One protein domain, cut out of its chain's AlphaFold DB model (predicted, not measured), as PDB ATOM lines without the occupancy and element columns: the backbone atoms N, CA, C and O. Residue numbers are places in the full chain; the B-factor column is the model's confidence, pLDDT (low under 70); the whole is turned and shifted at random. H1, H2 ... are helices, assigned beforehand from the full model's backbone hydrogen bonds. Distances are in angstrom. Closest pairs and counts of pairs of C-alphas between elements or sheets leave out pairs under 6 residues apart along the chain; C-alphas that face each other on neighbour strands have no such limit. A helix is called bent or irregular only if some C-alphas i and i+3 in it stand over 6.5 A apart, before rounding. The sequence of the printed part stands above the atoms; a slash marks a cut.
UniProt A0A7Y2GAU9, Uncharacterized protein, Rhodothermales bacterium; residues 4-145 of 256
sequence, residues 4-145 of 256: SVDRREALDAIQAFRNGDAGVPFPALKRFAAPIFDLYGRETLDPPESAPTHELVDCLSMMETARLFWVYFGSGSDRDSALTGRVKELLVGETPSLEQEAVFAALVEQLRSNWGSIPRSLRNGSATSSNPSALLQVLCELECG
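AT A GLANCE: This is residues 4 to 145 of the 256 residues of an uncharacterized protein of Rhodothermales bacterium (UniProt A0A7Y2GAU9). One long helix, H4, runs through the middle of a rounded group of helices: H1 packs slantwise beside its first half, H2 and H3 pack on another side, and the long H6 slants past its last part. H5 folds back loosely beside the last half of H4, H8 lies loosely beside that half too, and the short H7 sits near H2. The printed part has 142 residues, with eight named helices, H1 to H8 in chain order, and no named strand; the class is all helix. The whole is compact, with a radius of gyration of the C-alphas of 14.9 A and spans of 41 by 34 by 30 A.

HOW THE PARTS SIT: H1, residues 4 to 19, touches residues 53 to 63 of H4, residues 53 to 74; the closest C-alphas are those of Arg 7 and Thr 53, 5.3 A, and the tilt of 36 degrees is only just steep. H2, residues 26 to 32, touches residues 63 to 70 of H4, closest at C-alphas 29 and 66, 6.7 A, about perpendicular, but only just, at 73 degrees. H3, residues 34 to 40, only just touches H4, with 3 pairs of C-alphas within 8 A; they form a helical hairpin, closest at C-alphas 36 and 62, 6.9 A. H5, residues 77 to 92, has a kink of 37 degrees near residue 84 and is irregular, C-alphas 78 and 81 being 8.4 A apart. H6, residues 98 to 117, touches H4 with residues 111 to 115 alone, closest at C-alphas 115 and 73, 7.2 A, at a steep tilt of 67 degrees. H4, H5 and H8, residues 134 to 143, form an up and down bundle, each helix running against the one before it; H4 and H8 are close but not clearly touching, C-alphas 68 and 136 being closest at 6.6 A. Every O i to N i+4 pair is within hydrogen-bond range in H1, H2, H3, H4, H6 and H8; in H5 9 of 12 are, and H7, residues 120 to 123, is too short for such a pair.

IN THESE COORDINATES: H1 begins at C-alpha 4, (249.879, 252.521, 313.205), and is 22.6 A long; H2 is 9.7 A and H3 10.2 A. H4 spans 31.3 A, ending at C-alpha 74, (259.509, 240.827, 280.552). H5 is 22.2 A, H6 29.0 A, H7 4.8 A and H8 14.0 A, ending at C-alpha 143, (266.392, 250.698, 280.864).

THE WHOLE: The C-alphas of Ser 4 and Asp 78, 44.4 A, are farthest apart. The printed part has no cut; the link from H3 to H4 is long. Mean pLDDT of the printed part is 76.0, with 40 residues under 70, among them 120 to 145.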
ATOM      1  N   SER A   4     251.204 252.451 313.818       67.38
ATOM      2  CA  SER A   4     249.879 252.521 313.205       67.38
ATOM      3  C   SER A   4     249.881 253.116 311.787       67.38
ATOM      4  O   SER A   4     249.058 252.717 310.959       67.38
ATOM      5  N   VAL A   5     250.811 254.030 311.492       68.69
ATOM      6  CA  VAL A   5     251.014 254.628 310.165       68.69
ATOM      7  C   VAL A   5     251.662 253.603 309.239       68.69
ATOM      8  O   VAL A   5     251.088 253.317 308.189       68.69
ATOM      9  N   ASP A   6     252.739 252.954 309.689       80.88
ATOM     10  CA  ASP A   6     253.460 251.925 308.921       80.88
ATOM     11  C   ASP A   6     252.544 250.740 308.561       80.88
ATOM     12  O   ASP A   6     252.570 250.214 307.448       80.88
ATOM     13  N   ARG A   7     251.660 250.341 309.488       88.06
ATOM     14  CA  ARG A   7     250.665 249.289 309.237       88.06
ATOM     15  C   ARG A   7     249.687 249.669 308.132       88.06
ATOM     16  O   ARG A   7     249.368 248.835 307.286       88.06
ATOM     17  N   ARG A   8     249.149 250.888 308.188       87.06
ATOM     18  CA  ARG A   8     248.158 251.358 307.217       87.06
ATOM     19  C   ARG A   8     248.776 251.454 305.828       87.06
ATOM     20  O   ARG A   8     248.185 250.946 304.887       87.06
ATOM     21  N   GLU A   9     249.980 252.011 305.726       85.88
ATOM     22  CA  GLU A   9     250.715 252.099 304.462       85.88
ATOM     23  C   GLU A   9     250.989 250.716 303.859       85.88
ATOM     24  O   GLU A   9     250.749 250.504 302.670       85.88
ATOM     25  N   ALA A  10     251.398 249.739 304.677       84.56
ATOM     26  CA  ALA A  10     251.607 248.370 304.210       84.56
ATOM     27  C   ALA A  10     250.310 247.720 303.688       84.56
ATOM     28  O   ALA A  10     250.327 247.056 302.652       84.56
ATOM     29  N   LEU A  11     249.179 247.920 304.376       88.56
ATOM     30  CA  LEU A  11     247.876 247.408 303.931       88.56
ATOM     31  C   LEU A  11     247.416 248.063 302.627       88.56
ATOM     32  O   LEU A  11     246.972 247.352 301.724       88.56
ATOM     33  N   ASP A  12     247.554 249.383 302.511       88.62
ATOM     34  CA  ASP A  12     247.187 250.131 301.306       88.62
ATOM     35  C   ASP A  12     248.028 249.671 300.102       88.62
ATOM     36  O   ASP A  12     247.487 249.422 299.021       88.62
ATOM     37  N   ALA A  13     249.333 249.454 300.297       85.12
ATOM     38  CA  ALA A  13     250.224 248.936 299.261       85.12
ATOM     39  C   ALA A  13     249.855 247.505 298.835       85.12
ATOM     40  O   ALA A  13     249.724 247.224 297.642       85.12
ATOM     41  N   ILE A  14     249.612 246.598 299.789       89.00
ATOM     42  CA  ILE A  14     249.147 245.230 299.490       89.00
ATOM     43  C   ILE A  14     247.816 245.268 298.726       89.00
ATOM     44  O   ILE A  14     247.613 244.493 297.788       89.00
ATOM     45  N   GLN A  15     246.916 246.185 299.080       88.44
ATOM     46  CA  GLN A  15     245.644 246.340 298.386       88.44
ATOM     47  C   GLN A  15     245.825 246.843 296.948       88.44
ATOM     48  O   GLN A  15     245.168 246.322 296.046       88.44
ATOM     49  N   ALA A  16     246.756 247.770 296.704       85.12
ATOM     50  CA  ALA A  16     247.110 248.219 295.357       85.12
ATOM     51  C   ALA A  16     247.598 247.052 294.479       85.12
ATOM     52  O   ALA A  16     247.192 246.913 293.324       85.12
ATOM     53  N   PHE A  17     248.399 246.141 295.036       86.44
ATOM     54  CA  PHE A  17     248.772 244.914 294.334       86.44
ATOM     55  C   PHE A  17     247.568 244.026 294.029       86.44
ATOM     56  O   PHE A  17     247.422 243.596 292.888       86.44
ATOM     57  N   ARG A  18     246.693 243.767 295.012       87.38
ATOM     58  CA  ARG A  18     245.487 242.933 294.832       87.38
ATOM     59  C   ARG A  18     244.565 243.468 293.737       87.38
ATOM     60  O   ARG A  18     244.004 242.677 292.980       87.38
ATOM     61  N   ASN A  19     244.436 244.788 293.649       83.25
ATOM     62  CA  ASN A  19     243.620 245.473 292.649       83.25
ATOM     63  C   ASN A  19     244.274 245.509 291.256       83.25
ATOM     64  O   ASN A  19     243.587 245.756 290.269       83.25
ATOM     65  N   GLY A  20     245.579 245.231 291.163       73.88
ATOM     66  CA  GLY A  20     246.352 245.342 289.926       73.88
ATOM     67  C   GLY A  20     246.898 246.747 289.651       73.88
ATOM     68  O   GLY A  20     247.536 246.948 288.621       73.88
ATOM     69  N   ASP A  21     246.734 247.692 290.580       75.38
ATOM     70  CA  ASP A  21     247.231 249.073 290.475       75.38
ATOM     71  C   ASP A  21     248.774 249.133 290.461       75.38
ATOM     72  O   ASP A  21     249.381 250.083 289.962       75.38
ATOM     73  N   ALA A  22     249.427 248.067 290.939       71.00
ATOM     74  CA  ALA A  22     250.871 247.850 290.834       71.00
ATOM     75  C   ALA A  22     251.341 247.481 289.406       71.00
ATOM     76  O   ALA A  22     252.520 247.208 289.186       71.00
ATOM     77  N   GLY A  23     250.450 247.438 288.412       71.56
ATOM     78  CA  GLY A  23     250.800 247.146 287.017       71.56
ATOM     79  C   GLY A  23     251.082 245.668 286.722       71.56
ATOM     80  O   GLY A  23     251.382 245.329 285.584       71.56
ATOM     81  N   VAL A  24     250.947 244.772 287.707       78.12
ATOM     82  CA  VAL A  24     251.028 243.316 287.505       78.12
ATOM     83  C   VAL A  24     249.753 242.654 288.031       78.12
ATOM     84  O   VAL A  24     249.374 242.904 289.178       78.12
ATOM     85  N   PRO A  25     249.092 241.769 287.259       83.56
ATOM     86  CA  PRO A  25     247.928 241.038 287.748       83.56
ATOM     87  C   PRO A  25     248.280 240.176 288.967       83.56
ATOM     88  O   PRO A  25     249.065 239.230 288.859       83.56
ATOM     89  N   PHE A  26     247.654 240.441 290.118       86.88
ATOM     90  CA  PHE A  26     247.942 239.734 291.373       86.88
ATOM     91  C   PHE A  26     247.896 238.198 291.276       86.88
ATOM     92  O   PHE A  26     248.812 237.547 291.784       86.88
ATOM     93  N   PRO A  27     246.920 237.568 290.582       85.62
ATOM     94  CA  PRO A  27     246.913 236.111 290.426       85.62
ATOM     95  C   PRO A  27     248.141 235.579 289.676       85.62
ATOM     96  O   PRO A  27     248.612 234.473 289.954       85.62
ATOM     97  N   ALA A  28     248.662 236.356 288.725       84.94
ATOM     98  CA  ALA A  28     249.840 235.989 287.959       84.94
ATOM     99  C   ALA A  28     251.116 236.192 288.787       84.94
ATOM    100  O   ALA A  28     251.948 235.286 288.832       84.94
ATOM    101  N   LEU A  29     251.205 237.305 289.521       87.50
ATOM    102  CA  LEU A  29     252.288 237.579 290.467       87.50
ATOM    103  C   LEU A  29     252.390 236.485 291.539       87.50
ATOM    104  O   LEU A  29     253.468 235.951 291.776       87.50
ATOM    105  N   LYS A  30     251.259 236.074 292.128       88.38
ATOM    106  CA  LYS A  30     251.206 235.007 293.140       88.38
ATOM    107  C   LYS A  30     251.736 233.673 292.615       88.38
ATOM    108  O   LYS A  30     252.444 232.972 293.328       88.38
ATOM    109  N   ARG A  31     251.395 233.316 291.373       86.94
ATOM    110  CA  ARG A  31     251.881 232.081 290.737       86.94
ATOM    111  C   ARG A  31     253.364 232.168 290.389       86.94
ATOM    112  O   ARG A  31     254.086 231.191 290.549       86.94
ATOM    113  N   PHE A  32     253.797 233.327 289.906       89.25
ATOM    114  CA  PHE A  32     255.184 233.593 289.559       89.25
ATOM    115  C   PHE A  32     256.109 233.476 290.776       89.25
ATOM    116  O   PHE A  32     257.105 232.757 290.732       89.25
ATOM    117  N   ALA A  33     255.719 234.120 291.873       90.38
ATOM    118  CA  ALA A  33     256.519 234.328 293.071       90.38
ATOM    119  C   ALA A  33     256.648 233.110 294.003       90.38
ATOM    120  O   ALA A  33     257.308 233.219 295.030       90.38
ATOM    121  N   ALA A  34     256.072 231.951 293.662       88.50
ATOM    122  CA  ALA A  34     256.160 230.739 294.487       88.50
ATOM    123  C   ALA A  34     257.586 230.401 295.002       88.50
ATOM    124  O   ALA A  34     257.720 230.155 296.199       88.50
ATOM    125  N   PRO A  35     258.661 230.497 294.186       88.56
ATOM    126  CA  PRO A  35     260.028 230.209 294.626       88.56
ATOM    127  C   PRO A  35     260.543 231.177 295.696       88.56
ATOM    128  O   PRO A  35     261.383 230.816 296.515       88.56
ATOM    129  N   ILE A  36     260.033 232.413 295.705       87.62
ATOM    130  CA  ILE A  36     260.364 233.407 296.730       87.62
ATOM    131  C   ILE A  36     259.742 232.972 298.063       87.62
ATOM    132  O   ILE A  36     260.392 233.066 299.098       87.62
ATOM    133  N   PHE A  37     258.522 232.425 298.067       84.50
ATOM    134  CA  PHE A  37     257.889 231.959 299.314       84.50
ATOM    135  C   PHE A  37     258.615 230.775 299.907       84.50
ATOM    136  O   PHE A  37     258.857 230.763 301.111       84.50
ATOM    137  N   ASP A  38     259.002 229.828 299.056       85.31
ATOM    138  CA  ASP A  38     259.765 228.658 299.472       85.31
ATOM    139  C   ASP A  38     261.097 229.080 300.111       85.31
ATOM    140  O   ASP A  38     261.485 228.536 301.145       85.31
ATOM    141  N   LEU A  39     261.755 230.108 299.559       83.62
ATOM    142  CA  LEU A  39     262.995 230.658 300.109       83.62
ATOM    143  C   LEU A  39     262.804 231.288 301.499       83.62
ATOM    144  O   LEU A  39     263.637 231.084 302.381       83.62
ATOM    145  N   TYR A  40     261.715 232.030 301.706       81.25
ATOM    146  CA  TYR A  40     261.408 232.690 302.983       81.25
ATOM    147  C   TYR A  40     260.545 231.835 303.931       81.25
ATOM    148  O   TYR A  40     260.125 232.317 304.985       81.25
ATOM    149  N   GLY A  41     260.273 230.571 303.587       80.81
ATOM    150  CA  GLY A  41     259.480 229.646 304.401       80.81
ATOM    151  C   GLY A  41     258.018 230.064 304.595       80.81
ATOM    152  O   GLY A  41     257.440 229.784 305.647       80.81
ATOM    153  N   ARG A  42     257.414 230.753 303.619       80.06
ATOM    154  CA  ARG A  42     256.011 231.198 303.664       80.06
ATOM    155  C   ARG A  42     255.101 230.356 302.777       80.06
ATOM    156  O   ARG A  42     255.505 229.848 301.744       80.06
ATOM    157  N   GLU A  43     253.827 230.275 303.156       76.44
ATOM    158  CA  GLU A  43     252.814 229.525 302.397       76.44
ATOM    159  C   GLU A  43     252.066 230.383 301.359       76.44
ATOM    160  O   GLU A  43     251.507 229.856 300.397       76.44
ATOM    161  N   THR A  44     252.002 231.711 301.542       78.44
ATOM    162  CA  THR A  44     251.206 232.601 300.681       78.44
ATOM    163  C   THR A  44     251.784 234.017 300.583       78.44
ATOM    164  O   THR A  44     252.243 234.579 301.574       78.44
ATOM    165  N   LEU A  45     251.679 234.613 299.385       81.38
ATOM    166  CA  LEU A  45     251.926 236.042 299.114       81.38
ATOM    167  C   LEU A  45     250.842 236.959 299.697       81.38
ATOM    168  O   LEU A  45     250.993 238.172 299.707       81.38
ATOM    169  N   ASP A  46     249.702 236.384 300.075       84.44
ATOM    170  CA  ASP A  46     248.486 237.118 300.410       84.44
ATOM    171  C   ASP A  46     248.216 237.029 301.919       84.44
ATOM    172  O   ASP A  46     247.601 236.048 302.358       84.44
ATOM    173  N   PRO A  47     248.725 237.976 302.728       85.19
ATOM    174  CA  PRO A  47     248.531 237.954 304.170       85.19
ATOM    175  C   PRO A  47     247.103 238.394 304.541       85.19
ATOM    176  O   PRO A  47     246.528 239.271 303.885       85.19
ATOM    177  N   PRO A  48     246.506 237.845 305.614       87.06
ATOM    178  CA  PRO A  48     245.239 238.356 306.125       87.06
ATOM    179  C   PRO A  48     245.414 239.785 306.663       87.06
ATOM    180  O   PRO A  48     246.457 240.125 307.210       87.06
ATOM    181  N   GLU A  49     244.370 240.616 306.600       85.19
ATOM    182  CA  GLU A  49     244.411 241.994 307.137       85.19
ATOM    183  C   GLU A  49     244.717 242.054 308.644       85.19
ATOM    184  O   GLU A  49     245.199 243.063 309.156       85.19
ATOM    185  N   SER A  50     244.449 240.962 309.364       87.00
ATOM    186  CA  SER A  50     244.762 240.804 310.784       87.00
ATOM    187  C   SER A  50     246.220 240.431 311.063       87.00
ATOM    188  O   SER A  50     246.581 240.317 312.232       87.00
ATOM    189  N   ALA A  51     247.053 240.210 310.039       87.19
ATOM    190  CA  ALA A  51     248.465 239.879 310.218       87.19
ATOM    191  C   ALA A  51     249.199 240.998 310.984       87.19
ATOM    192  O   ALA A  51     248.826 242.177 310.878       87.19
ATOM    193  N   PRO A  52     250.215 240.672 311.795       88.75
ATOM    194  CA  PRO A  52     251.030 241.675 312.467       88.75
ATOM    195  C   PRO A  52     251.822 242.514 311.451       88.75
ATOM    196  O   PRO A  52     252.106 242.072 310.341       88.75
ATOM    197  N   THR A  53     252.178 243.744 311.826       87.62
ATOM    198  CA  THR A  53     252.771 244.731 310.902       87.62
ATOM    199  C   THR A  53     254.052 244.228 310.235       87.62
ATOM    200  O   THR A  53     254.200 244.378 309.029       87.62
ATOM    201  N   HIS A  54     254.936 243.555 310.979       85.38
ATOM    202  CA  HIS A  54     256.158 242.977 310.411       85.38
ATOM    203  C   HIS A  54     255.862 241.928 309.328       85.38
ATOM    204  O   HIS A  54     256.531 241.905 308.304       85.38
ATOM    205  N   GLU A  55     254.807 241.119 309.485       87.56
ATOM    206  CA  GLU A  55     254.436 240.142 308.459       87.56
ATOM    207  C   GLU A  55     253.870 240.788 307.191       87.56
ATOM    208  O   GLU A  55     254.042 240.227 306.108       87.56
ATOM    209  N   LEU A  56     253.186 241.929 307.327       87.56
ATOM    210  CA  LEU A  56     252.693 242.716 306.195       87.56
ATOM    211  C   LEU A  56     253.859 243.337 305.423       87.56
ATOM    212  O   LEU A  56     253.880 243.263 304.198       87.56
ATOM    213  N   VAL A  57     254.839 243.894 306.140       85.69
ATOM    214  CA  VAL A  57     256.056 244.468 305.548       85.69
ATOM    215  C   VAL A  57     256.857 243.393 304.812       85.69
ATOM    216  O   VAL A  57     257.186 243.594 303.647       85.69
ATOM    217  N   ASP A  58     257.083 242.226 305.424       85.12
ATOM    218  CA  ASP A  58     257.768 241.102 304.768       85.12
ATOM    219  C   ASP A  58     257.049 240.670 303.479       85.12
ATOM    220  O   ASP A  58     257.675 240.460 302.438       85.12
ATOM    221  N   CYS A  59     255.719 240.532 303.538       87.31
ATOM    222  CA  CYS A  59     254.908 240.201 302.367       87.31
ATOM    223  C   CYS A  59     255.041 241.259 301.277       87.31
ATOM    224  O   CYS A  59     255.247 240.898 300.120       87.31
ATOM    225  N   LEU A  60     254.973 242.542 301.630       87.06
ATOM    226  CA  LEU A  60     255.145 243.630 300.676       87.06
ATOM    227  C   LEU A  60     256.528 243.582 300.015       87.06
ATOM    228  O   LEU A  60     256.616 243.687 298.794       87.06
ATOM    229  N   SER A  61     257.593 243.336 300.782       84.38
ATOM    230  CA  SER A  61     258.939 243.152 300.229       84.38
ATOM    231  C   SER A  61     258.990 241.989 299.237       84.38
ATOM    232  O   SER A  61     259.502 242.159 298.136       84.38
ATOM    233  N   MET A  62     258.387 240.840 299.558       86.56
ATOM    234  CA  MET A  62     258.297 239.705 298.627       86.56
ATOM    235  C   MET A  62     257.492 240.037 297.361       86.56
ATOM    236  O   MET A  62     257.854 239.591 296.271       86.56
ATOM    237  N   MET A  63     256.412 240.815 297.485       87.06
ATOM    238  CA  MET A  63     255.579 241.268 296.363       87.06
ATOM    239  C   MET A  63     256.358 242.201 295.433       87.06
ATOM    240  O   MET A  63     256.306 242.026 294.215       87.06
ATOM    241  N   GLU A  64     257.128 243.131 295.992       83.94
ATOM    242  CA  GLU A  64     258.011 244.028 295.241       83.94
ATOM    243  C   GLU A  64     259.174 243.270 294.588       83.94
ATOM    244  O   GLU A  64     259.429 243.460 293.401       83.94
ATOM    245  N   THR A  65     259.818 242.328 295.286       84.62
ATOM    246  CA  THR A  65     260.848 241.458 294.690       84.62
ATOM    247  C   THR A  65     260.282 240.640 293.529       84.62
ATOM    248  O   THR A  65     260.895 240.543 292.467       84.62
ATOM    249  N   ALA A  66     259.087 240.074 293.687       88.06
ATOM    250  CA  ALA A  66     258.420 239.358 292.609       88.06
ATOM    251  C   ALA A  66     258.090 240.274 291.422       88.06
ATOM    252  O   ALA A  66     258.260 239.880 290.271       88.06
ATOM    253  N   ARG A  67     257.631 241.499 291.687       83.81
ATOM    254  CA  ARG A  67     257.321 242.497 290.659       83.81
ATOM    255  C   ARG A  67     258.577 242.929 289.898       83.81
ATOM    256  O   ARG A  67     258.529 243.038 288.678       83.81
ATOM    257  N   LEU A  68     259.701 243.089 290.592       79.38
ATOM    258  CA  LEU A  68     261.015 243.366 290.008       79.38
ATOM    259  C   LEU A  68     261.413 242.275 289.005       79.38
ATOM    260  O   LEU A  68     261.693 242.559 287.843       79.38
ATOM    261  N   PHE A  69     261.368 241.009 289.432       81.81
ATOM    262  CA  PHE A  69     261.698 239.884 288.557       81.81
ATOM    263  C   PHE A  69     260.700 239.715 287.405       81.81
ATOM    264  O   PHE A  69     261.084 239.290 286.318       81.81
ATOM    265  N   TRP A  70     259.428 240.056 287.619       82.88
ATOM    266  CA  TRP A  70     258.412 240.058 286.569       82.88
ATOM    267  C   TRP A  70     258.769 241.024 285.436       82.88
ATOM    268  O   TRP A  70     258.666 240.656 284.267       82.88
ATOM    269  N   VAL A  71     259.205 242.241 285.778       77.06
ATOM    270  CA  VAL A  71     259.679 243.230 284.801       77.06
ATOM    271  C   VAL A  71     260.953 242.732 284.127       77.06
ATOM    272  O   VAL A  71     260.978 242.622 282.907       77.06
ATOM    273  N   TYR A  72     261.943 242.295 284.907       76.81
ATOM    274  CA  TYR A  72     263.209 241.761 284.396       76.81
ATOM    275  C   TYR A  72     263.026 240.649 283.344       76.81
ATOM    276  O   TYR A  72     263.598 240.722 282.259       76.81
ATOM    277  N   PHE A  73     262.172 239.649 283.593       78.12
ATOM    278  CA  PHE A  73     261.901 238.599 282.599       78.12
ATOM    279  C   PHE A  73     261.001 239.051 281.436       78.12
ATOM    280  O   PHE A  73     260.916 238.356 280.415       78.12
ATOM    281  N   GLY A  74     260.301 240.175 281.591       73.62
ATOM    282  CA  GLY A  74     259.509 240.827 280.552       73.62
ATOM    283  C   GLY A  74     260.347 241.634 279.557       73.62
ATOM    284  O   GLY A  74     259.969 241.692 278.389       73.62
ATOM    285  N   SER A  75     261.489 242.183 279.983       66.50
ATOM    286  CA  SER A  75     262.318 243.111 279.192       66.50
ATOM    287  C   SER A  75     263.157 242.455 278.073       66.50
ATOM    288  O   SER A  75     263.776 243.158 277.279       66.50
ATOM    289  N   GLY A  76     263.123 241.123 277.922       60.38
ATOM    290  CA  GLY A  76     263.776 240.397 276.816       60.38
ATOM    291  C   GLY A  76     265.258 240.052 277.048       60.38
ATOM    292  O   GLY A  76     265.888 240.528 277.983       60.38
ATOM    293  N   SER A  77     265.817 239.165 276.213       55.66
ATOM    294  CA  SER A  77     267.110 238.491 276.453       55.66
ATOM    295  C   SER A  77     268.371 239.304 276.144       55.66
ATOM    296  O   SER A  77     269.452 238.897 276.557       55.66
ATOM    297  N   ASP A  78     268.271 240.426 275.426       52.50
ATOM    298  CA  ASP A  78     269.449 241.204 274.996       52.50
ATOM    299  C   ASP A  78     270.103 242.017 276.130       52.50
ATOM    300  O   ASP A  78     271.187 242.564 275.951       52.50
ATOM    301  N   ARG A  79     269.470 242.084 277.309       53.94
ATOM    302  CA  ARG A  79     269.878 242.942 278.440       53.94
ATOM    303  C   ARG A  79     270.111 242.163 279.735       53.94
ATOM    304  O   ARG A  79     270.119 242.718 280.831       53.94
ATOM    305  N   ASP A  80     270.282 240.850 279.603       59.19
ATOM    306  CA  ASP A  80     270.225 239.908 280.718       59.19
ATOM    307  C   ASP A  80     271.378 240.118 281.716       59.19
ATOM    308  O   ASP A  80     271.165 239.997 282.916       59.19
ATOM    309  N   SER A  81     272.590 240.473 281.270       60.22
ATOM    310  CA  SER A  81     273.779 240.521 282.138       60.22
ATOM    311  C   SER A  81     273.817 241.719 283.091       60.22
ATOM    312  O   SER A  81     274.135 241.542 284.269       60.22
ATOM    313  N   ALA A  82     273.490 242.918 282.611       61.06
ATOM    314  CA  ALA A  82     273.629 244.146 283.387       61.06
ATOM    315  C   ALA A  82     272.465 244.333 284.376       61.06
ATOM    316  O   ALA A  82     272.681 244.542 285.574       61.06
ATOM    317  N   LEU A  83     271.237 244.043 283.926       64.12
ATOM    318  CA  LEU A  83     270.068 243.943 284.802       64.12
ATOM    319  C   LEU A  83     270.237 242.835 285.855       64.12
ATOM    320  O   LEU A  83     269.906 243.054 287.020       64.12
ATOM    321  N   THR A  84     270.813 241.675 285.504       68.44
ATOM    322  CA  THR A  84     271.123 240.624 286.497       68.44
ATOM    323  C   THR A  84     272.107 241.115 287.551       68.44
ATOM    324  O   THR A  84     271.906 240.839 288.733       68.44
ATOM    325  N   GLY A  85     273.156 241.839 287.147       70.12
ATOM    326  CA  GLY A  85     274.142 242.412 288.064       70.12
ATOM    327  C   GLY A  85     273.494 243.329 289.098       70.12
ATOM    328  O   GLY A  85     273.718 243.159 290.296       70.12
ATOM    329  N   ARG A  86     272.604 244.223 288.655       69.69
ATOM    330  CA  ARG A  86     271.917 245.163 289.546       69.69
ATOM    331  C   ARG A  86     270.860 244.502 290.423       69.69
ATOM    332  O   ARG A  86     270.791 244.784 291.614       69.69
ATOM    333  N   VAL A  87     270.057 243.590 289.873       73.25
ATOM    334  CA  VAL A  87     269.078 242.815 290.659       73.25
ATOM    335  C   VAL A  87     269.790 241.986 291.734       73.25
ATOM    336  O   VAL A  87     269.314 241.901 292.866       73.25
ATOM    337  N   LYS A  88     270.961 241.422 291.412       77.00
ATOM    338  CA  LYS A  88     271.817 240.718 292.372       77.00
ATOM    339  C   LYS A  88     272.333 241.658 293.463       77.00
ATOM    340  O   LYS A  88     272.211 241.326 294.638       77.00
ATOM    341  N   GLU A  89     272.868 242.817 293.091       77.00
ATOM    342  CA  GLU A  89     273.364 243.817 294.041       77.00
ATOM    343  C   GLU A  89     272.259 244.311 294.985       77.00
ATOM    344  O   GLU A  89     272.466 244.417 296.190       77.00
ATOM    345  N   LEU A  90     271.049 244.526 294.468       69.75
ATOM    346  CA  LEU A  90     269.902 244.967 295.259       69.75
ATOM    347  C   LEU A  90     269.414 243.904 296.251       69.75
ATOM    348  O   LEU A  90     268.994 244.245 297.355       69.75
ATOM    349  N   LEU A  91     269.440 242.624 295.870       73.50
ATOM    350  CA  LEU A  91     268.899 241.542 296.700       73.50
ATOM    351  C   LEU A  91     269.927 240.926 297.649       73.50
ATOM    352  O   LEU A  91     269.554 240.405 298.700       73.50
ATOM    353  N   VAL A  92     271.207 240.955 297.284       79.06
ATOM    354  CA  VAL A  92     272.274 240.245 298.001       79.06
ATOM    355  C   VAL A  92     273.407 241.178 298.454       79.06
ATOM    356  O   VAL A  92     274.241 240.780 299.268       79.06
ATOM    357  N   GLY A  93     273.409 242.430 297.994       74.75
ATOM    358  CA  GLY A  93     274.435 243.434 298.273       74.75
ATOM    359  C   GLY A  93     275.579 243.439 297.254       74.75
ATOM    360  O   GLY A  93     275.705 242.539 296.425       74.75
ATOM    361  N   GLU A  94     276.448 244.450 297.353       73.00
ATOM    362  CA  GLU A  94     277.631 244.641 296.488       73.00
ATOM    363  C   GLU A  94     278.677 243.523 296.622       73.00
ATOM    364  O   GLU A  94     279.395 243.212 295.672       73.00
ATOM    365  N   THR A  95     278.774 242.896 297.800       78.81
ATOM    366  CA  THR A  95     279.772 241.853 298.103       78.81
ATOM    367  C   THR A  95     279.121 240.604 298.710       78.81
ATOM    368  O   THR A  95     279.289 240.315 299.899       78.81
ATOM    369  N   PRO A  96     278.353 239.841 297.915       80.62
ATOM    370  CA  PRO A  96     277.669 238.654 298.401       80.62
ATOM    371  C   PRO A  96     278.656 237.513 298.675       80.62
ATOM    372  O   PRO A  96     279.646 237.323 297.969       80.62
ATOM    373  N   SER A  97     278.378 236.711 299.700       86.06
ATOM    374  CA  SER A  97     279.107 235.460 299.931       86.06
ATOM    375  C   SER A  97     278.755 234.403 298.877       86.06
ATOM    376  O   SER A  97     277.662 234.413 298.315       86.06
ATOM    377  N   LEU A  98     279.648 233.430 298.665       85.44
ATOM    378  CA  LEU A  98     279.444 232.331 297.706       85.44
ATOM    379  C   LEU A  98     278.135 231.555 297.933       85.44
ATOM    380  O   LEU A  98     277.508 231.096 296.980       85.44
ATOM    381  N   GLU A  99     277.717 231.404 299.191       86.38
ATOM    382  CA  GLU A  99     276.449 230.757 299.534       86.38
ATOM    383  C   GLU A  99     275.259 231.591 299.057       86.38
ATOM    384  O   GLU A  99     274.352 231.067 298.413       86.38
ATOM    385  N   GLN A 100     275.287 232.902 299.296       81.94
ATOM    386  CA  GLN A 100     274.215 233.792 298.864       81.94
ATOM    387  C   GLN A 100     274.151 233.922 297.335       81.94
ATOM    388  O   GLN A 100     273.060 233.991 296.773       81.94
ATOM    389  N   GLU A 101     275.295 233.892 296.646       82.56
ATOM    390  CA  GLU A 101     275.335 233.844 295.181       82.56
ATOM    391  C   GLU A 101     274.694 232.568 294.629       82.56
ATOM    392  O   GLU A 101     273.928 232.630 293.667       82.56
ATOM    393  N   ALA A 102     274.969 231.417 295.247       85.44
ATOM    394  CA  ALA A 102     274.370 230.146 294.854       85.44
ATOM    395  C   ALA A 102     272.853 230.133 295.098       85.44
ATOM    396  O   ALA A 102     272.096 229.673 294.241       85.44
ATOM    397  N   VAL A 103     272.401 230.676 296.235       85.12
ATOM    398  CA  VAL A 103     270.974 230.831 296.560       85.12
ATOM    399  C   VAL A 103     270.283 231.751 295.554       85.12
ATOM    400  O   VAL A 103     269.224 231.400 295.036       85.12
ATOM    401  N   PHE A 104     270.896 232.887 295.218       85.19
ATOM    402  CA  PHE A 104     270.376 233.812 294.214       85.19
ATOM    403  C   PHE A 104     270.278 233.159 292.833       85.19
ATOM    404  O   PHE A 104     269.222 233.202 292.209       85.19
ATOM    405  N   ALA A 105     271.339 232.494 292.369       84.88
ATOM    406  CA  ALA A 105     271.334 231.812 291.077       84.88
ATOM    407  C   ALA A 105     270.250 230.722 291.007       84.88
ATOM    408  O   ALA A 105     269.525 230.626 290.016       84.88
ATOM    409  N   ALA A 106     270.088 229.939 292.078       87.31
ATOM    410  CA  ALA A 106     269.033 228.935 292.172       87.31
ATOM    411  C   ALA A 106     267.630 229.565 292.144       87.31
ATOM    412  O   ALA A 106     266.741 229.040 291.469       87.31
ATOM    413  N   LEU A 107     267.432 230.694 292.834       87.69
ATOM    414  CA  LEU A 107     266.172 231.439 292.828       87.69
ATOM    415  C   LEU A 107     265.837 231.964 291.425       87.69
ATOM    416  O   LEU A 107     264.714 231.776 290.958       87.69
ATOM    417  N   VAL A 108     266.802 232.582 290.737       86.38
ATOM    418  CA  VAL A 108     266.616 233.127 289.382       86.38
ATOM    419  C   VAL A 108     266.213 232.030 288.402       86.38
ATOM    420  O   VAL A 108     265.262 232.213 287.642       86.38
ATOM    421  N   GLU A 109     266.863 230.867 288.445       86.94
ATOM    422  CA  GLU A 109     266.519 229.735 287.577       86.94
ATOM    423  C   GLU A 109     265.108 229.189 287.853       86.94
ATOM    424  O   GLU A 109     264.343 228.916 286.921       86.94
ATOM    425  N   GLN A 110     264.709 229.093 289.125       88.50
ATOM    426  CA  GLN A 110     263.347 228.689 289.490       88.50
ATOM    427  C   GLN A 110     262.304 229.708 289.016       88.50
ATOM    428  O   GLN A 110     261.277 229.328 288.447       88.50
ATOM    429  N   LEU A 111     262.572 231.004 289.188       88.75
ATOM    430  CA  LEU A 111     261.689 232.069 288.717       88.75
ATOM    431  C   LEU A 111     261.611 232.117 287.188       88.75
ATOM    432  O   LEU A 111     260.523 232.304 286.649       88.75
ATOM    433  N   ARG A 112     262.712 231.870 286.473       86.56
ATOM    434  CA  ARG A 112     262.752 231.783 285.005       86.56
ATOM    435  C   ARG A 112     261.915 230.614 284.483       86.56
ATOM    436  O   ARG A 112     261.140 230.775 283.537       86.56
ATOM    437  N   SER A 113     262.010 229.452 285.128       86.94
ATOM    438  CA  SER A 113     261.140 228.302 284.845       86.94
ATOM    439  C   SER A 113     259.662 228.652 285.075       86.94
ATOM    440  O   SER A 113     258.810 228.431 284.204       86.94
ATOM    441  N   ASN A 114     259.355 229.296 286.205       86.75
ATOM    442  CA  ASN A 114     257.997 229.725 286.528       86.75
ATOM    443  C   ASN A 114     257.464 230.773 285.555       86.75
ATOM    444  O   ASN A 114     256.322 230.638 285.115       86.75
ATOM    445  N   TRP A 115     258.281 231.747 285.152       85.50
ATOM    446  CA  TRP A 115     257.963 232.710 284.101       85.50
ATOM    447  C   TRP A 115     257.525 231.988 282.835       85.50
ATOM    448  O   TRP A 115     256.434 232.247 282.331       85.50
ATOM    449  N   GLY A 116     258.316 231.010 282.377       83.44
ATOM    450  CA  GLY A 116     258.018 230.154 281.229       83.44
ATOM    451  C   GLY A 116     256.658 229.451 281.311       83.44
ATOM    452  O   GLY A 116     255.981 229.322 280.289       83.44
ATOM    453  N   SER A 117     256.218 229.076 282.514       84.50
ATOM    454  CA  SER A 117     254.939 228.394 282.758       84.50
ATOM    455  C   SER A 117     253.703 229.308 282.724       84.50
ATOM    456  O   SER A 117     252.577 228.819 282.604       84.50
ATOM    457  N   ILE A 118     253.879 230.629 282.836       82.50
ATOM    458  CA  ILE A 118     252.764 231.581 282.907       82.50
ATOM    459  C   ILE A 118     252.204 231.825 281.500       82.50
ATOM    460  O   ILE A 118     252.972 232.163 280.596       82.50
ATOM    461  N   PRO A 119     250.884 231.696 281.274       78.25
ATOM    462  CA  PRO A 119     250.268 231.995 279.984       78.25
ATOM    463  C   PRO A 119     250.591 233.410 279.490       78.25
ATOM    464  O   PRO A 119     250.487 234.370 280.252       78.25
ATOM    465  N   ARG A 120     250.906 233.570 278.197       68.81
ATOM    466  CA  ARG A 120     251.206 234.888 277.593       68.81
ATOM    467  C   ARG A 120     250.084 235.919 277.785       68.81
ATOM    468  O   ARG A 120     250.369 237.096 277.955       68.81
ATOM    469  N   SER A 121     248.826 235.478 277.834       66.31
ATOM    470  CA  SER A 121     247.669 236.337 278.124       66.31
ATOM    471  C   SER A 121     247.723 236.998 279.504       66.31
ATOM    472  O   SER A 121     247.181 238.082 279.671       66.31
ATOM    473  N   LEU A 122     248.388 236.369 280.479       66.19
ATOM    474  CA  LEU A 122     248.620 236.930 281.812       66.19
ATOM    475  C   LEU A 122     249.916 237.750 281.889       66.19
ATOM    476  O   LEU A 122     250.047 238.560 282.798       66.19
ATOM    477  N   ARG A 123     250.851 237.566 280.944       68.00
ATOM    478  CA  ARG A 123     252.099 238.350 280.851       68.00
ATOM    479  C   ARG A 123     251.867 239.741 280.260       68.00
ATOM    480  O   ARG A 123     252.419 240.713 280.754       68.00
ATOM    481  N   ASN A 124     250.995 239.837 279.255       55.97
ATOM    482  CA  ASN A 124     250.737 241.076 278.510       55.97
ATOM    483  C   ASN A 124     249.732 242.024 279.196       55.97
ATOM    484  O   ASN A 124     249.345 243.028 278.609       55.97
ATOM    485  N   GLY A 125     249.277 241.712 280.414       50.12
ATOM    486  CA  GLY A 125     248.336 242.547 281.172       50.12
ATOM    487  C   GLY A 125     248.964 243.773 281.844       50.12
ATOM    488  O   GLY A 125     248.321 244.372 282.697       50.12
ATOM    489  N   SER A 126     250.209 244.114 281.508       48.19
ATOM    490  CA  SER A 126     250.999 245.150 282.171       48.19
ATOM    491  C   SER A 126     251.139 246.364 281.263       48.19
ATOM    492  O   SER A 126     251.947 246.363 280.336       48.19
ATOM    493  N   ALA A 127     250.369 247.408 281.536       44.28
ATOM    494  CA  ALA A 127     250.693 248.747 281.080       44.28
ATOM    495  C   ALA A 127     250.327 249.721 282.198       44.28
ATOM    496  O   ALA A 127     249.187 249.745 282.657       44.28
ATOM    497  N   THR A 128     251.322 250.504 282.619       46.72
ATOM    498  CA  THR A 128     251.225 251.664 283.518       46.72
ATOM    499  C   THR A 128     250.725 251.378 284.938       46.72
ATOM    500  O   THR A 128     249.535 251.466 285.220       46.72
ATOM    501  N   SER A 129     251.648 251.123 285.876       45.38
ATOM    502  CA  SER A 129     251.355 251.397 287.289       45.38
ATOM    503  C   SER A 129     251.413 252.904 287.515       45.38
ATOM    504  O   SER A 129     252.407 253.523 287.136       45.38
ATOM    505  N   SER A 130     250.420 253.486 288.180       43.59
ATOM    506  CA  SER A 130     250.453 254.912 288.540       43.59
ATOM    507  C   SER A 130     251.532 255.246 289.579       43.59
ATOM    508  O   SER A 130     251.891 256.407 289.706       43.59
ATOM    509  N   ASN A 131     252.066 254.236 290.281       51.72
ATOM    510  CA  ASN A 131     253.111 254.370 291.298       51.72
ATOM    511  C   ASN A 131     254.176 253.264 291.119       51.72
ATOM    512  O   ASN A 131     254.046 252.176 291.699       51.72
ATOM    513  N   PRO A 132     255.207 253.465 290.279       55.69
ATOM    514  CA  PRO A 132     256.365 252.580 290.283       55.69
ATOM    515  C   PRO A 132     257.068 252.699 291.642       55.69
ATOM    516  O   PRO A 132     257.227 253.798 292.170       55.69
ATOM    517  N   SER A 133     257.455 251.571 292.243       56.66
ATOM    518  CA  SER A 133     258.312 251.613 293.429       56.66
ATOM    519  C   SER A 133     259.672 252.210 293.053       56.66
ATOM    520  O   SER A 133     260.074 252.138 291.891       56.66
ATOM    521  N   ALA A 134     260.404 252.773 294.021       54.41
ATOM    522  CA  ALA A 134     261.733 253.347 293.775       54.41
ATOM    523  C   ALA A 134     262.682 252.354 293.069       54.41
ATOM    524  O   ALA A 134     263.495 252.735 292.238       54.41
ATOM    525  N   LEU A 135     262.526 251.054 293.341       53.84
ATOM    526  CA  LEU A 135     263.299 249.985 292.703       53.84
ATOM    527  C   LEU A 135     262.944 249.785 291.224       53.84
ATOM    528  O   LEU A 135     263.821 249.506 290.412       53.84
ATOM    529  N   LEU A 136     261.672 249.946 290.863       58.97
ATOM    530  CA  LEU A 136     261.242 249.923 289.467       58.97
ATOM    531  C   LEU A 136     261.589 251.210 288.738       58.97
ATOM    532  O   LEU A 136     261.881 251.142 287.555       58.97
ATOM    533  N   GLN A 137     261.603 252.353 289.427       59.94
ATOM    534  CA  GLN A 137     262.147 253.590 288.870       59.94
ATOM    535  C   GLN A 137     263.617 253.401 288.506       59.94
ATOM    536  O   GLN A 137     263.958 253.640 287.361       59.94
ATOM    537  N   VAL A 138     264.433 252.834 289.401       55.62
ATOM    538  CA  VAL A 138     265.843 252.515 289.109       55.62
ATOM    539  C   VAL A 138     265.980 251.551 287.929       55.62
ATOM    540  O   VAL A 138     266.841 251.749 287.080       55.62
ATOM    541  N   LEU A 139     265.137 250.516 287.821       55.78
ATOM    542  CA  LEU A 139     265.163 249.637 286.646       55.78
ATOM    543  C   LEU A 139     264.716 250.346 285.361       55.78
ATOM    544  O   LEU A 139     265.342 250.136 284.330       55.78
ATOM    545  N   CYS A 140     263.684 251.188 285.401       56.16
ATOM    546  CA  CYS A 140     263.243 251.981 284.251       56.16
ATOM    547  C   CYS A 140     264.280 253.045 283.847       56.16
ATOM    548  O   CYS A 140     264.457 253.319 282.663       56.16
ATOM    549  N   GLU A 141     264.982 253.630 284.817       53.22
ATOM    550  CA  GLU A 141     266.096 254.556 284.619       53.22
ATOM    551  C   GLU A 141     267.292 253.841 283.994       53.22
ATOM    552  O   GLU A 141     267.868 254.367 283.052       53.22
ATOM    553  N   LEU A 142     267.608 252.616 284.424       48.84
ATOM    554  CA  LEU A 142     268.641 251.773 283.807       48.84
ATOM    555  C   LEU A 142     268.232 251.269 282.417       48.84
ATOM    556  O   LEU A 142     269.048 251.271 281.502       48.84
ATOM    557  N   GLU A 143     266.952 250.939 282.203       46.53
ATOM    558  CA  GLU A 143     266.392 250.698 280.864       46.53
ATOM    559  C   GLU A 143     266.576 251.913 279.935       46.53
ATOM    560  O   GLU A 143     266.584 251.739 278.711       46.53
ATOM    561  N   CYS A 144     266.762 253.110 280.508       39.62
ATOM    562  CA  CYS A 144     267.054 254.367 279.824       39.62
ATOM    563  C   CYS A 144     268.523 254.839 279.933       39.62
ATOM    564  O   CYS A 144     268.846 255.850 279.307       39.62
ATOM    565  N   GLY A 145     269.388 254.168 280.707       37.09
ATOM    566  CA  GLY A 145     270.567 254.794 281.327       37.09
ATOM    567  C   GLY A 145     271.865 253.984 281.322       37.09
ATOM    568  O   GLY A 145     272.796 254.346 282.031       37.09
TER     569      GLY A 145